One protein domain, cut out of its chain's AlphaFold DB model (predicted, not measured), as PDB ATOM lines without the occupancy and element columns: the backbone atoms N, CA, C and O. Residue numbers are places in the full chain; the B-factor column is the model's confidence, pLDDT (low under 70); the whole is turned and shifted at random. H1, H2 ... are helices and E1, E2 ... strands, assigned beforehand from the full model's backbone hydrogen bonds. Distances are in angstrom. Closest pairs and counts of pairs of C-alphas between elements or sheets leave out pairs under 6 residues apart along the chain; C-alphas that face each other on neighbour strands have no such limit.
ATOM      1  N   PHE A   3     -38.438  11.152 -31.677       90.19
ATOM      2  CA  PHE A   3     -37.416  10.142 -31.483       90.19
ATOM      3  C   PHE A   3     -37.164   9.393 -32.784       90.19
ATOM      4  O   PHE A   3     -38.056   9.240 -33.618       90.19
ATOM      5  N   GLU A   4     -35.950   8.883 -32.913       90.94
ATOM      6  CA  GLU A   4     -35.555   7.964 -33.967       90.94
ATOM      7  C   GLU A   4     -34.961   6.717 -33.328       90.94
ATOM      8  O   GLU A   4     -34.123   6.796 -32.427       90.94
ATOM      9  N   ILE A   5     -35.383   5.556 -33.812       92.38
ATOM     10  CA  ILE A   5     -34.723   4.289 -33.542       92.38
ATOM     11  C   ILE A   5     -34.189   3.749 -34.855       92.38
ATOM     12  O   ILE A   5     -34.940   3.541 -35.811       92.38
ATOM     13  N   LYS A   6     -32.889   3.475 -34.866       91.94
ATOM     14  CA  LYS A   6     -32.164   2.893 -35.987       91.94
ATOM     15  C   LYS A   6     -31.571   1.545 -35.581       91.94
ATOM     16  O   LYS A   6     -30.498   1.509 -34.966       91.94
ATOM     17  N   PRO A   7     -32.252   0.439 -35.904       90.69
ATOM     18  CA  PRO A   7     -31.725  -0.903 -35.691       90.69
ATOM     19  C   PRO A   7     -30.490  -1.173 -36.551       90.69
ATOM     20  O   PRO A   7     -30.358  -0.627 -37.649       90.69
ATOM     21  N   PHE A   8     -29.579  -2.019 -36.064       88.50
ATOM     22  CA  PHE A   8     -28.420  -2.442 -36.864       88.50
ATOM     23  C   PHE A   8     -28.779  -3.492 -37.913       88.50
ATOM     24  O   PHE A   8     -28.151  -3.544 -38.968       88.50
ATOM     25  N   ASN A   9     -29.805  -4.289 -37.628       81.44
ATOM     26  CA  ASN A   9     -30.368  -5.263 -38.550       81.44
ATOM     27  C   ASN A   9     -31.627  -4.695 -39.221       81.44
ATOM     28  O   ASN A   9     -32.249  -3.749 -38.732       81.44
ATOM     29  N   GLY A  10     -32.006  -5.251 -40.371       73.88
ATOM     30  CA  GLY A  10     -33.225  -4.845 -41.071       73.88
ATOM     31  C   GLY A  10     -34.465  -4.993 -40.184       73.88
ATOM     32  O   GLY A  10     -34.631  -6.013 -39.522       73.88
ATOM     33  N   ILE A  11     -35.357  -3.998 -40.198       74.12
ATOM     34  CA  ILE A  11     -36.690  -4.161 -39.610       74.12
ATOM     35  C   ILE A  11     -37.489  -4.967 -40.631       74.12
ATOM     36  O   ILE A  11     -37.824  -4.428 -41.695       74.12
ATOM     37  N   GLU A  12     -37.737  -6.247 -40.354       71.19
ATOM     38  CA  GLU A  12     -38.635  -7.089 -41.155       71.19
ATOM     39  C   GLU A  12     -40.087  -6.553 -41.107       71.19
ATOM     40  O   GLU A  12     -40.332  -5.380 -40.828       71.19
ATOM     41  N   LYS A  13     -41.105  -7.385 -41.366       70.00
ATOM     42  CA  LYS A  13     -42.528  -6.991 -41.277       70.00
ATOM     43  C   LYS A  13     -43.019  -6.795 -39.829       70.00
ATOM     44  O   LYS A  13     -44.186  -7.049 -39.535       70.00
ATOM     45  N   HIS A  14     -42.148  -6.384 -38.912       78.12
ATOM     46  CA  HIS A  14     -42.520  -6.113 -37.530       78.12
ATOM     47  C   HIS A  14     -43.322  -4.816 -37.442       78.12
ATOM     48  O   HIS A  14     -42.924  -3.783 -37.980       78.12
ATOM     49  N   SER A  15     -44.446  -4.878 -36.736       82.12
ATOM     50  CA  SER A  15     -45.178  -3.707 -36.277       82.12
ATOM     51  C   SER A  15     -44.825  -3.426 -34.817       82.12
ATOM     52  O   SER A  15     -44.633  -4.348 -34.012       82.12
ATOM     53  N   PHE A  16     -44.748  -2.142 -34.480       89.50
ATOM     54  CA  PHE A  16     -44.545  -1.687 -33.112       89.50
ATOM     55  C   PHE A  16     -45.715  -0.818 -32.677       89.50
ATOM     56  O   PHE A  16     -46.248  -0.036 -33.468       89.50
ATOM     57  N   TYR A  17     -46.110  -0.974 -31.419       89.38
ATOM     58  CA  TYR A  17     -47.228  -0.264 -30.820       89.38
ATOM     59  C   TYR A  17     -46.718   0.580 -29.658       89.38
ATOM     60  O   TYR A  17     -46.050   0.065 -28.763       89.38
ATOM     61  N   LEU A  18     -47.035   1.870 -29.672       91.62
ATOM     62  CA  LEU A  18     -46.654   2.812 -28.628       91.62
ATOM     63  C   LEU A  18     -47.836   3.737 -28.362       91.62
ATOM     64  O   LEU A  18     -48.478   4.208 -29.291       91.62
ATOM     65  N   SER A  19     -48.145   3.983 -27.087       85.88
ATOM     66  CA  SER A  19     -49.090   5.025 -26.655       85.88
ATOM     67  C   SER A  19     -50.390   5.104 -27.478       85.88
ATOM     68  O   SER A  19     -50.839   6.180 -27.869       85.88
ATOM     69  N   GLY A  20     -51.017   3.953 -27.739       82.88
ATOM     70  CA  GLY A  20     -52.335   3.895 -28.373       82.88
ATOM     71  C   GLY A  20     -52.340   3.682 -29.890       82.88
ATOM     72  O   GLY A  20     -53.414   3.451 -30.446       82.88
ATOM     73  N   HIS A  21     -51.193   3.725 -30.571       86.88
ATOM     74  CA  HIS A  21     -51.121   3.682 -32.033       86.88
ATOM     75  C   HIS A  21     -49.935   2.850 -32.544       86.88
ATOM     76  O   HIS A  21     -48.984   2.552 -31.821       86.88
ATOM     77  N   TYR A  22     -50.016   2.444 -33.813       85.81
ATOM     78  CA  TYR A  22     -48.929   1.743 -34.492       85.81
ATOM     79  C   TYR A  22     -47.958   2.741 -35.106       85.81
ATOM     80  O   TYR A  22     -48.376   3.655 -35.818       85.81
ATOM     81  N   LEU A  23     -46.668   2.530 -34.866       86.38
ATOM     82  CA  LEU A  23     -45.620   3.335 -35.475       86.38
ATOM     83  C   LEU A  23     -45.275   2.784 -36.856       86.38
ATOM     84  O   LEU A  23     -45.016   1.588 -37.026       86.38
ATOM     85  N   SER A  24     -45.262   3.671 -37.847       70.69
ATOM     86  CA  SER A  24     -44.826   3.363 -39.202       70.69
ATOM     87  C   SER A  24     -43.306   3.453 -39.322       70.69
ATOM     88  O   SER A  24     -42.652   4.347 -38.787       70.69
ATOM     89  N   LYS A  25     -42.739   2.505 -40.066       74.56
ATOM     90  CA  LYS A  25     -41.333   2.502 -40.469       74.56
ATOM     91  C   LYS A  25     -41.089   3.596 -41.511       74.56
ATOM     92  O   LYS A  25     -41.809   3.651 -42.509       74.56
ATOM     93  N   ASP A  26     -40.027   4.380 -41.343       76.25
ATOM     94  CA  ASP A  26     -39.440   5.134 -42.451       76.25
ATOM     95  C   ASP A  26     -38.773   4.128 -43.400       76.25
ATOM     96  O   ASP A  26     -37.745   3.513 -43.091       76.25
ATOM     97  N   THR A  27     -39.406   3.909 -44.552       66.69
ATOM     98  CA  THR A  27     -38.989   2.903 -45.531       66.69
ATOM     99  C   THR A  27     -37.697   3.264 -46.256       66.69
ATOM    100  O   THR A  27     -37.030   2.355 -46.746       66.69
ATOM    101  N   GLN A  28     -37.308   4.541 -46.293       70.56
ATOM    102  CA  GLN A  28     -36.063   4.982 -46.924       70.56
ATOM    103  C   GLN A  28     -34.866   4.774 -45.996       70.56
ATOM    104  O   GLN A  28     -33.797   4.366 -46.444       70.56
ATOM    105  N   LYS A  29     -35.046   5.033 -44.695       72.88
ATOM    106  CA  LYS A  29     -33.956   4.985 -43.705       72.88
ATOM    107  C   LYS A  29     -33.890   3.689 -42.898       72.88
ATOM    108  O   LYS A  29     -32.879   3.449 -42.244       72.88
ATOM    109  N   ASN A  30     -34.924   2.844 -42.980       81.38
ATOM    110  CA  ASN A  30     -35.108   1.654 -42.139       81.38
ATOM    111  C   ASN A  30     -35.147   2.002 -40.636       81.38
ATOM    112  O   ASN A  30     -34.615   1.269 -39.807       81.38
ATOM    113  N   ASN A  31     -35.804   3.115 -40.304       88.56
ATOM    114  CA  ASN A  31     -35.898   3.641 -38.944       88.56
ATOM    115  C   ASN A  31     -37.344   3.603 -38.438       88.56
ATOM    116  O   ASN A  31     -38.291   3.608 -39.227       88.56
ATOM    117  N   ILE A  32     -37.512   3.598 -37.117       90.81
ATOM    118  CA  ILE A  32     -38.793   3.874 -36.460       90.81
ATOM    119  C   ILE A  32     -38.740   5.322 -35.992       90.81
ATOM    120  O   ILE A  32     -37.800   5.707 -35.295       90.81
ATOM    121  N   ILE A  33     -39.735   6.111 -36.378       88.81
ATOM    122  CA  ILE A  33     -39.844   7.517 -35.997       88.81
ATOM    123  C   ILE A  33     -41.197   7.714 -35.321       88.81
ATOM    124  O   ILE A  33     -42.206   7.170 -35.768       88.81
ATOM    125  N   GLY A  34     -41.207   8.481 -34.239       89.12
ATOM    126  CA  GLY A  34     -42.415   8.831 -33.501       89.12
ATOM    127  C   GLY A  34     -42.197  10.074 -32.653       89.12
ATOM    128  O   GLY A  34     -41.103  10.646 -32.615       89.12
ATOM    129  N   TRP A  35     -43.233  10.521 -31.956       90.12
ATOM    130  CA  TRP A  35     -43.128  11.724 -31.147       90.12
ATOM    131  C   TRP A  35     -42.464  11.441 -29.802       90.12
ATOM    132  O   TRP A  35     -42.809  10.506 -29.085       90.12
ATOM    133  N   ALA A  36     -41.547  12.315 -29.377       90.56
ATOM    134  CA  ALA A  36     -40.809  12.109 -28.127       90.56
ATOM    135  C   ALA A  36     -41.715  12.053 -26.878       90.56
ATOM    136  O   ALA A  36     -41.355  11.419 -25.887       90.56
ATOM    137  N   TRP A  37     -42.884  12.707 -26.909       90.62
ATOM    138  CA  TRP A  37     -43.855  12.687 -25.807       90.62
ATOM    139  C   TRP A  37     -44.547  11.328 -25.631       90.62
ATOM    140  O   TRP A  37     -45.057  11.044 -24.554       90.62
ATOM    141  N   GLU A  38     -44.529  10.466 -26.648       92.56
ATOM    142  CA  GLU A  38     -45.122   9.125 -26.573       92.56
ATOM    143  C   GLU A  38     -44.270   8.183 -25.717       92.56
ATOM    144  O   GLU A  38     -44.795   7.249 -25.113       92.56
ATOM    145  N   LEU A  39     -42.964   8.458 -25.652       92.38
ATOM    146  CA  LEU A  39     -41.936   7.625 -25.030       92.38
ATOM    147  C   LEU A  39     -41.382   8.227 -23.729       92.38
ATOM    148  O   LEU A  39     -40.832   7.520 -22.886       92.38
ATOM    149  N   SER A  40     -41.485   9.545 -23.567       92.12
ATOM    150  CA  SER A  40     -40.873  10.264 -22.453       92.12
ATOM    151  C   SER A  40     -41.755  11.385 -21.927       92.12
ATOM    152  O   SER A  40     -42.346  12.150 -22.694       92.12
ATOM    153  N   ASP A  41     -41.754  11.525 -20.608       90.94
ATOM    154  CA  ASP A  41     -42.372  12.647 -19.918       90.94
ATOM    155  C   ASP A  41     -41.388  13.819 -19.870       90.94
ATOM    156  O   ASP A  41     -40.172  13.636 -19.762       90.94
ATOM    157  N   CYS A  42     -41.910  15.040 -19.972       89.12
ATOM    158  CA  CYS A  42     -41.114  16.255 -19.839       89.12
ATOM    159  C   CYS A  42     -41.262  16.811 -18.423       89.12
ATOM    160  O   CYS A  42     -42.372  17.074 -17.958       89.12
ATOM    161  N   HIS A  43     -40.136  17.022 -17.757       88.38
ATOM    162  CA  HIS A  43     -40.048  17.600 -16.429       88.38
ATOM    163  C   HIS A  43     -39.341  18.948 -16.485       88.38
ATOM    164  O   HIS A  43     -38.381  19.142 -17.227       88.38
ATOM    165  N   ARG A  78     -36.183  15.486 -20.284       89.94
ATOM    166  CA  ARG A  78     -37.013  14.334 -20.638       89.94
ATOM    167  C   ARG A  78     -36.615  13.117 -19.824       89.94
ATOM    168  O   ARG A  78     -35.433  12.841 -19.630       89.94
ATOM    169  N   CYS A  79     -37.615  12.384 -19.358       91.81
ATOM    170  CA  CYS A  79     -37.434  11.123 -18.661       91.81
ATOM    171  C   CYS A  79     -38.219  10.035 -19.382       91.81
ATOM    172  O   CYS A  79     -39.394  10.226 -19.686       91.81
ATOM    173  N   LEU A  80     -37.585   8.892 -19.638       93.94
ATOM    174  CA  LEU A  80     -38.258   7.724 -20.200       93.94
ATOM    175  C   LEU A  80     -39.472   7.377 -19.329       93.94
ATOM    176  O   LEU A  80     -39.332   7.242 -18.112       93.94
ATOM    177  N   ASN A  81     -40.652   7.252 -19.929       94.38
ATOM    178  CA  ASN A  81     -41.856   6.854 -19.203       94.38
ATOM    179  C   ASN A  81     -42.052   5.332 -19.286       94.38
ATOM    180  O   ASN A  81     -41.267   4.621 -19.919       94.38
ATOM    181  N   LYS A  82     -43.084   4.796 -18.621       94.56
ATOM    182  CA  LYS A  82     -43.279   3.338 -18.570       94.56
ATOM    183  C   LYS A  82     -43.625   2.729 -19.931       94.56
ATOM    184  O   LYS A  82     -43.164   1.631 -20.231       94.56
ATOM    185  N   ASN A  83     -44.395   3.438 -20.756       93.81
ATOM    186  CA  ASN A  83     -44.710   2.990 -22.115       93.81
ATOM    187  C   ASN A  83     -43.446   2.954 -22.971       93.81
ATOM    188  O   ASN A  83     -43.207   1.979 -23.674       93.81
ATOM    189  N   GLY A  84     -42.622   3.990 -22.854       94.00
ATOM    190  CA  GLY A  84     -41.340   4.099 -23.518       94.00
ATOM    191  C   GLY A  84     -40.369   2.991 -23.145       94.00
ATOM    192  O   GLY A  84     -39.761   2.399 -24.028       94.00
ATOM    193  N   GLU A  85     -40.256   2.679 -21.853       94.56
ATOM    194  CA  GLU A  85     -39.494   1.525 -21.372       94.56
ATOM    195  C   GLU A  85     -39.950   0.250 -22.085       94.56
ATOM    196  O   GLU A  85     -39.166  -0.346 -22.818       94.56
ATOM    197  N   LEU A  86     -41.222  -0.132 -21.930       94.56
ATOM    198  CA  LEU A  86     -41.765  -1.371 -22.501       94.56
ATOM    199  C   LEU A  86     -41.581  -1.447 -24.019       94.56
ATOM    200  O   LEU A  86     -41.229  -2.495 -24.551       94.56
ATOM    201  N   PHE A  87     -41.787  -0.328 -24.703       94.62
ATOM    202  CA  PHE A  87     -41.599  -0.236 -26.140       94.62
ATOM    203  C   PHE A  87     -40.140  -0.446 -26.554       94.62
ATOM    204  O   PHE A  87     -39.887  -1.204 -27.483       94.62
ATOM    205  N   LEU A  88     -39.171   0.171 -25.871       94.00
ATOM    206  CA  LEU A  88     -37.756  -0.031 -26.193       94.00
ATOM    207  C   LEU A  88     -37.305  -1.479 -25.937       94.00
ATOM    208  O   LEU A  88     -36.459  -1.974 -26.681       94.00
ATOM    209  N   TYR A  89     -37.887  -2.166 -24.945       93.44
ATOM    210  CA  TYR A  89     -37.699  -3.612 -24.764       93.44
ATOM    211  C   TYR A  89     -38.297  -4.422 -25.921       93.44
ATOM    212  O   TYR A  89     -37.599  -5.259 -26.478       93.44
ATOM    213  N   ASP A  90     -39.537  -4.148 -26.343       92.38
ATOM    214  CA  ASP A  90     -40.166  -4.848 -27.480       92.38
ATOM    215  C   ASP A  90     -39.393  -4.641 -28.791       92.38
ATOM    216  O   ASP A  90     -39.206  -5.571 -29.578       92.38
ATOM    217  N   VAL A  91     -38.893  -3.422 -29.018       92.44
ATOM    218  CA  VAL A  91     -37.973  -3.133 -30.120       92.44
ATOM    219  C   VAL A  91     -36.744  -4.026 -30.010       92.44
ATOM    220  O   VAL A  91     -36.444  -4.751 -30.958       92.44
ATOM    221  N   PHE A  92     -36.067  -4.023 -28.862       92.12
ATOM    222  CA  PHE A  92     -34.864  -4.822 -28.646       92.12
ATOM    223  C   PHE A  92     -35.094  -6.317 -28.899       92.12
ATOM    224  O   PHE A  92     -34.319  -6.947 -29.615       92.12
ATOM    225  N   ASP A  93     -36.181  -6.875 -28.367       91.19
ATOM    226  CA  ASP A  93     -36.510  -8.295 -28.500       91.19
ATOM    227  C   ASP A  93     -36.731  -8.708 -29.963       91.19
ATOM    228  O   ASP A  93     -36.409  -9.833 -30.349       91.19
ATOM    229  N   LYS A  94     -37.253  -7.800 -30.797       90.19
ATOM    230  CA  LYS A  94     -37.544  -8.070 -32.213       90.19
ATOM    231  C   LYS A  94     -36.356  -7.837 -33.140       90.19
ATOM    232  O   LYS A  94     -36.184  -8.596 -34.089       90.19
ATOM    233  N   VAL A  95     -35.571  -6.777 -32.927       90.00
ATOM    234  CA  VAL A  95     -34.535  -6.349 -33.896       90.00
ATOM    235  C   VAL A  95     -33.110  -6.356 -33.341       90.00
ATOM    236  O   VAL A  95     -32.161  -6.101 -34.087       90.00
ATOM    237  N   GLY A  96     -32.941  -6.696 -32.063       91.06
ATOM    238  CA  GLY A  96     -31.660  -6.710 -31.364       91.06
ATOM    239  C   GLY A  96     -31.153  -5.306 -31.042       91.06
ATOM    240  O   GLY A  96     -31.926  -4.391 -30.773       91.06
ATOM    241  N   ASP A  97     -29.832  -5.141 -31.064       93.19
ATOM    242  CA  ASP A  97     -29.169  -3.872 -30.774       93.19
ATOM    243  C   ASP A  97     -29.642  -2.746 -31.718       93.19
ATOM    244  O   ASP A  97     -29.835  -2.936 -32.926       93.19
ATOM    245  N   PHE A  98     -29.769  -1.530 -31.182       93.88
ATOM    246  CA  PHE A  98     -30.193  -0.358 -31.950       93.88
ATOM    247  C   PHE A  98     -29.595   0.946 -31.422       93.88
ATOM    248  O   PHE A  98     -29.156   1.058 -30.274       93.88
ATOM    249  N   LYS A  99     -29.597   1.971 -32.275       93.69
ATOM    250  CA  LYS A  99     -29.383   3.361 -31.866       93.69
ATOM    251  C   LYS A  99     -30.727   4.022 -31.591       93.69
ATOM    252  O   LYS A  99     -31.657   3.835 -32.365       93.69
ATOM    253  N   PHE A 100     -30.817   4.783 -30.512       92.12
ATOM    254  CA  PHE A 100     -32.004   5.533 -30.115       92.12
ATOM    255  C   PHE A 100     -31.633   6.993 -29.882       92.12
ATOM    256  O   PHE A 100     -30.721   7.277 -29.114       92.12
ATOM    257  N   SER A 101     -32.337   7.918 -30.516       89.44
ATOM    258  CA  SER A 101     -32.019   9.347 -30.497       89.44
ATOM    259  C   SER A 101     -33.281  10.165 -30.235       89.44
ATOM    260  O   SER A 101     -34.359   9.785 -30.685       89.44
ATOM    261  N   ILE A 102     -33.152  11.301 -29.537       87.94
ATOM    262  CA  ILE A 102     -34.208  12.322 -29.414       87.94
ATOM    263  C   ILE A 102     -33.651  13.666 -29.879       87.94
ATOM    264  O   ILE A 102     -32.606  14.099 -29.390       87.94
ATOM    265  N   TYR A 103     -34.361  14.326 -30.794       83.62
ATOM    266  CA  TYR A 103     -33.964  15.619 -31.353       83.62
ATOM    267  C   TYR A 103     -35.178  16.464 -31.784       83.62
ATOM    268  O   TYR A 103     -36.328  16.008 -31.798       83.62
ATOM    269  N   GLU A 104     -34.945  17.753 -32.027       83.19
ATOM    270  CA  GLU A 104     -35.949  18.690 -32.547       83.19
ATOM    271  C   GLU A 104     -36.166  18.506 -34.058       83.19
ATOM    272  O   GLU A 104     -35.297  17.962 -34.731       83.19
ATOM    273  N   GLU A 105     -37.330  18.922 -34.581       72.75
ATOM    274  CA  GLU A 105     -37.741  18.690 -35.988       72.75
ATOM    275  C   GLU A 105     -36.717  19.179 -37.021       72.75
ATOM    276  O   GLU A 105     -36.521  18.518 -38.038       72.75
ATOM    277  N   ASP A 106     -36.005  20.262 -36.708       71.69
ATOM    278  CA  ASP A 106     -35.062  20.921 -37.616       71.69
ATOM    279  C   ASP A 106     -33.586  20.711 -37.236       71.69
ATOM    280  O   ASP A 106     -32.699  21.355 -37.795       71.69
ATOM    281  N   CYS A 107     -33.295  19.835 -36.268       65.62
ATOM    282  CA  CYS A 107     -31.923  19.571 -35.833       65.62
ATOM    283  C   CYS A 107     -31.388  18.264 -36.416       65.62
ATOM    284  O   CYS A 107     -32.033  17.217 -36.345       65.62
ATOM    285  N   GLU A 108     -30.160  18.301 -36.937       63.97
ATOM    286  CA  GLU A 108     -29.419  17.070 -37.201       63.97
ATOM    287  C   GLU A 108     -29.098  16.348 -35.880       63.97
ATOM    288  O   GLU A 108     -28.910  16.998 -34.845       63.97
ATOM    289  N   PRO A 109     -29.006  15.005 -35.887       63.22
ATOM    290  CA  PRO A 109     -28.615  14.259 -34.703       63.22
ATOM    291  C   PRO A 109     -27.258  14.742 -34.188       63.22
ATOM    292  O   PRO A 109     -26.256  14.717 -34.904       63.22
ATOM    293  N   SER A 110     -27.205  15.134 -32.918       63.62
ATOM    294  CA  SER A 110     -25.939  15.400 -32.238       63.62
ATOM    295  C   SER A 110     -25.029  14.164 -32.282       63.62
ATOM    296  O   SER A 110     -25.456  13.033 -32.027       63.62
ATOM    297  N   ASN A 111     -23.740  14.395 -32.554       65.31
ATOM    298  CA  ASN A 111     -22.703  13.360 -32.596       65.31
ATOM    299  C   ASN A 111     -22.374  12.756 -31.218       65.31
ATOM    300  O   ASN A 111     -21.564  11.828 -31.134       65.31
ATOM    301  N   PHE A 112     -22.962  13.256 -30.125       82.38
ATOM    302  CA  PHE A 112     -22.730  12.688 -28.804       82.38
ATOM    303  C   PHE A 112     -23.489  11.362 -28.644       82.38
ATOM    304  O   PHE A 112     -24.712  11.330 -28.497       82.38
ATOM    305  N   ILE A 113     -22.744  10.252 -28.654       87.00
ATOM    306  CA  ILE A 113     -23.290   8.899 -28.513       87.00
ATOM    307  C   ILE A 113     -22.938   8.315 -27.140       87.00
ATOM    308  O   ILE A 113     -21.766   8.238 -26.770       87.00
ATOM    309  N   LYS A 114     -23.938   7.815 -26.407       90.31
ATOM    310  CA  LYS A 114     -23.772   7.098 -25.137       90.31
ATOM    311  C   LYS A 114     -24.172   5.633 -25.279       90.31
ATOM    312  O   LYS A 114     -25.325   5.316 -25.545       90.31
ATOM    313  N   LYS A 115     -23.238   4.716 -25.034       92.62
ATOM    314  CA  LYS A 115     -23.537   3.277 -24.989       92.62
ATOM    315  C   LYS A 115     -24.253   2.916 -23.685       92.62
ATOM    316  O   LYS A 115     -23.783   3.295 -22.612       92.62
ATOM    317  N   ILE A 116     -25.361   2.187 -23.781       91.25
ATOM    318  CA  ILE A 116     -26.172   1.728 -22.647       91.25
ATOM    319  C   ILE A 116     -26.589   0.270 -22.844       91.25
ATOM    320  O   ILE A 116     -26.692  -0.213 -23.973       91.25
ATOM    321  N   ASN A 117     -26.815  -0.449 -21.748       91.75
ATOM    322  CA  ASN A 117     -27.429  -1.764 -21.822       91.75
ATOM    323  C   ASN A 117     -28.954  -1.639 -21.882       91.75
ATOM    324  O   ASN A 117     -29.516  -0.724 -21.284       91.75
ATOM    325  N   ILE A 118     -29.633  -2.593 -22.524       90.44
ATOM    326  CA  ILE A 118     -31.103  -2.642 -22.499       90.44
ATOM    327  C   ILE A 118     -31.658  -2.663 -21.062       90.44
ATOM    328  O   ILE A 118     -32.630  -1.979 -20.777       90.44
ATOM    329  N   LYS A 119     -30.974  -3.320 -20.109       90.38
ATOM    330  CA  LYS A 119     -31.362  -3.340 -18.685       90.38
ATOM    331  C   LYS A 119     -31.246  -1.975 -17.993       90.38
ATOM    332  O   LYS A 119     -31.843  -1.776 -16.936       90.38
ATOM    333  N   ASP A 120     -30.480  -1.041 -18.563       90.19
ATOM    334  CA  ASP A 120     -30.348   0.328 -18.052       90.19
ATOM    335  C   ASP A 120     -31.506   1.231 -18.524       90.19
ATOM    336  O   ASP A 120     -31.738   2.291 -17.934       90.19
ATOM    337  N   LEU A 121     -32.245   0.821 -19.565       89.94
ATOM    338  CA  LEU A 121     -33.448   1.503 -20.037       89.94
ATOM    339  C   LEU A 121     -34.612   1.173 -19.104       89.94
ATOM    340  O   LEU A 121     -35.237   0.124 -19.200       89.94
ATOM    341  N   LYS A 122     -34.895   2.082 -18.176       93.56
ATOM    342  CA  LYS A 122     -36.001   1.974 -17.219       93.56
ATOM    343  C   LYS A 122     -36.742   3.296 -17.105       93.56
ATOM    344  O   LYS A 122     -36.144   4.353 -17.320       93.56
ATOM    345  N   ALA A 123     -38.017   3.248 -16.730       92.81
ATOM    346  CA  ALA A 123     -38.788   4.447 -16.446       92.81
ATOM    347  C   ALA A 123     -38.042   5.351 -15.443       92.81
ATOM    348  O   ALA A 123     -37.444   4.884 -14.470       92.81
ATOM    349  N   GLY A 124     -38.043   6.654 -15.716       89.75
ATOM    350  CA  GLY A 124     -37.262   7.654 -14.992       89.75
ATOM    351  C   GLY A 124     -35.834   7.857 -15.512       89.75
ATOM    352  O   GLY A 124     -35.161   8.767 -15.030       89.75
ATOM    353  N   LEU A 125     -35.357   7.073 -16.491       91.81
ATOM    354  CA  LEU A 125     -34.067   7.336 -17.132       91.81
ATOM    355  C   LEU A 125     -34.079   8.722 -17.780       91.81
ATOM    356  O   LEU A 125     -34.909   9.010 -18.640       91.81
ATOM    357  N   ILE A 126     -33.115   9.549 -17.389       90.19
ATOM    358  CA  ILE A 126     -32.929  10.885 -17.943       90.19
ATOM    359  C   ILE A 126     -32.389  10.768 -19.365       90.19
ATOM    360  O   ILE A 126     -31.303  10.225 -19.593       90.19
ATOM    361  N   ILE A 127     -33.153  11.312 -20.305       87.31
ATOM    362  CA  ILE A 127     -32.788  11.441 -21.705       87.31
ATOM    363  C   ILE A 127     -32.513  12.915 -21.953       87.31
ATOM    364  O   ILE A 127     -33.434  13.726 -22.060       87.31
ATOM    365  N   ASN A 128     -31.234  13.265 -22.032       80.38
ATOM    366  CA  ASN A 128     -30.874  14.586 -22.516       80.38
ATOM    367  C   ASN A 128     -31.175  14.633 -24.014       80.38
ATOM    368  O   ASN A 128     -30.810  13.717 -24.757       80.38
ATOM    369  N   THR A 129     -31.833  15.706 -24.437       77.06
ATOM    370  CA  THR A 129     -31.882  16.081 -25.848       77.06
ATOM    371  C   THR A 129     -30.441  16.256 -26.326       77.06
ATOM    372  O   THR A 129     -29.579  16.636 -25.536       77.06
ATOM    373  N   ASP A 130     -30.152  15.887 -27.570       77.00
ATOM    374  CA  ASP A 130     -28.795  15.893 -28.144       77.00
ATOM    375  C   ASP A 130     -27.906  14.710 -27.728       77.00
ATOM    376  O   ASP A 130     -26.701  14.710 -27.986       77.00
ATOM    377  N   ILE A 131     -28.474  13.667 -27.119       78.75
ATOM    378  CA  ILE A 131     -27.774  12.397 -26.900       78.75
ATOM    379  C   ILE A 131     -28.403  11.306 -27.759       78.75
ATOM    380  O   ILE A 131     -29.603  11.047 -27.702       78.75
ATOM    381  N   THR A 132     -27.553  10.610 -28.508       88.38
ATOM    382  CA  THR A 132     -27.897   9.333 -29.131       88.38
ATOM    383  C   THR A 132     -27.451   8.200 -28.218       88.38
ATOM    384  O   THR A 132     -26.285   8.093 -27.854       88.38
ATOM    385  N   PHE A 133     -28.350   7.307 -27.851       90.12
ATOM    386  CA  PHE A 133     -28.025   6.094 -27.125       90.12
ATOM    387  C   PHE A 133     -27.706   4.950 -28.080       90.12
ATOM    388  O   PHE A 133     -28.399   4.733 -29.068       90.12
ATOM    389  N   LEU A 134     -26.666   4.187 -27.764       92.88
ATOM    390  CA  LEU A 134     -26.371   2.908 -28.396       92.88
ATOM    391  C   LEU A 134     -26.788   1.797 -27.434       92.88
ATOM    392  O   LEU A 134     -26.080   1.533 -26.462       92.88
ATOM    393  N   VAL A 135     -27.936   1.185 -27.705       92.81
ATOM    394  CA  VAL A 135     -28.512   0.110 -26.901       92.81
ATOM    395  C   VAL A 135     -27.953  -1.211 -27.389       92.81
ATOM    396  O   VAL A 135     -28.113  -1.557 -28.558       92.81
ATOM    397  N   VAL A 136     -27.282  -1.932 -26.494       92.12
ATOM    398  CA  VAL A 136     -26.701  -3.237 -26.819       92.12
ATOM    399  C   VAL A 136     -27.049  -4.305 -25.798       92.12
ATOM    400  O   VAL A 136     -27.208  -4.017 -24.602       92.12
ATOM    401  N   ASN A 137     -27.065  -5.555 -26.248       80.69
ATOM    402  CA  ASN A 137     -27.026  -6.696 -25.355       80.69
ATOM    403  C   ASN A 137     -25.705  -6.705 -24.568       80.69
ATOM    404  O   ASN A 137     -24.630  -6.457 -25.121       80.69
TER     405      ASN A 137
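This is residues 3 to 43 and 78 to 137 of the 139 residues of an uncharacterized protein of Moraxella nonliquefaciens (UniProt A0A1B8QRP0). Picture a strongly twisted sheet of five strands with one long helix, H2, over one of its faces, running along the strands. The small hairpin of E2 and E3 lies at the E4 end of the sheet, with E2 packed on H2; near the first residues of H2 sit the short helix H1 and a second small strand pair, E5 and E6, which a short pairing ties to the long stretch 118 to 131. The printed part has 101 residues, with two named helices and nine named strands in the order E1 E2 E3 E4 H1 E5 E6 H2 E7 E8 E9, and its class is mixed, helices and strands. The large sheet runs E4, E1, E7, E9, E8 and is mixed, while the two small sheets are antiparallel. The whole is compact, with a radius of gyration of the C-alphas of 12.4 A, and rounded, with spans of 35 by 27 by 27 A.

Find C-alpha 3 at (-37.416, 10.142, -31.483); from there strand E1, residues 3 to 7, runs 13.1 A. Next come E2, residues 16 to 18, and E3, residues 21 to 23. Strand E4, residues 31 to 35, covers 13.4 A, and H1, residues 36 to 39, follows at once. E5 holds residues 40 to 43; past the cut, E6 holds residues 78 to 80. Look for C-alpha 82 at (-43.279, 3.338, -18.570), where H2, residues 82 to 95, begins its 20.1 A. E7, residues 98 to 103, is the longest strand at 16.4 A. E8, residues 113 to 117, runs 13.3 A, and E9, residues 132 to 136, runs 12.8 A to C-alpha 136 at (-26.701, -3.237, -26.819).

Begin with the large sheet, whose edge strands are E4 and E8. E4 and E1 are antiparallel at 162 degrees, and N 5 and O 32 are 2.8 A apart, within hydrogen-bond range. E1 and E7 are antiparallel too, with N 6 and O 99 at 2.8 A. E7 and E9 are antiparallel at 161 degrees, with N 133 and O 100 at 2.7 A. E9 and E8 are parallel at 31 degrees, with N 114 and O 132 at 2.8 A. H2 is on this sheet at a height over the sheet of 9.9 A. It lies over E7 and only just over E1, on which 3 of its 14 C-alphas fall; on the local plane its line and that of E7 stand at 26 degrees, along the strands. In H2 every O i to N i+4 pair is within hydrogen-bond range; H1 is too short for such a pair. H1 only grazes the sheet, and H2 touches H1 with residues 82 to 87 alone, the closest C-alphas being those of Leu 39 and Gly 84 at 3.9 A. Look next at the hairpin of E2 and E3, where N 18 and O 21 are 3.0 A apart; the closest C-alphas of E2 and H2, those of Leu 18 and Phe 87, are at 6.4 A. E5 and E6 are antiparallel at 141 degrees, with N 41 and O 79 at 2.8 A. E3 and H2 are apart.

The two C-alphas farthest apart, those of Lys 13 and His 43, are 35.0 A from each other. Residues 44 to 77 are not printed, and C-alphas 43 and 78 stand 6.1 A apart across the cut. The link from E8 to E9, residues 118 to 131, is long; in it residues 126 to 127 pair antiparallel with residues 78 to 79 of E6. The mean pLDDT of the printed part is 86.1; look for values under 70 at residue 27 and residues 107 to 111.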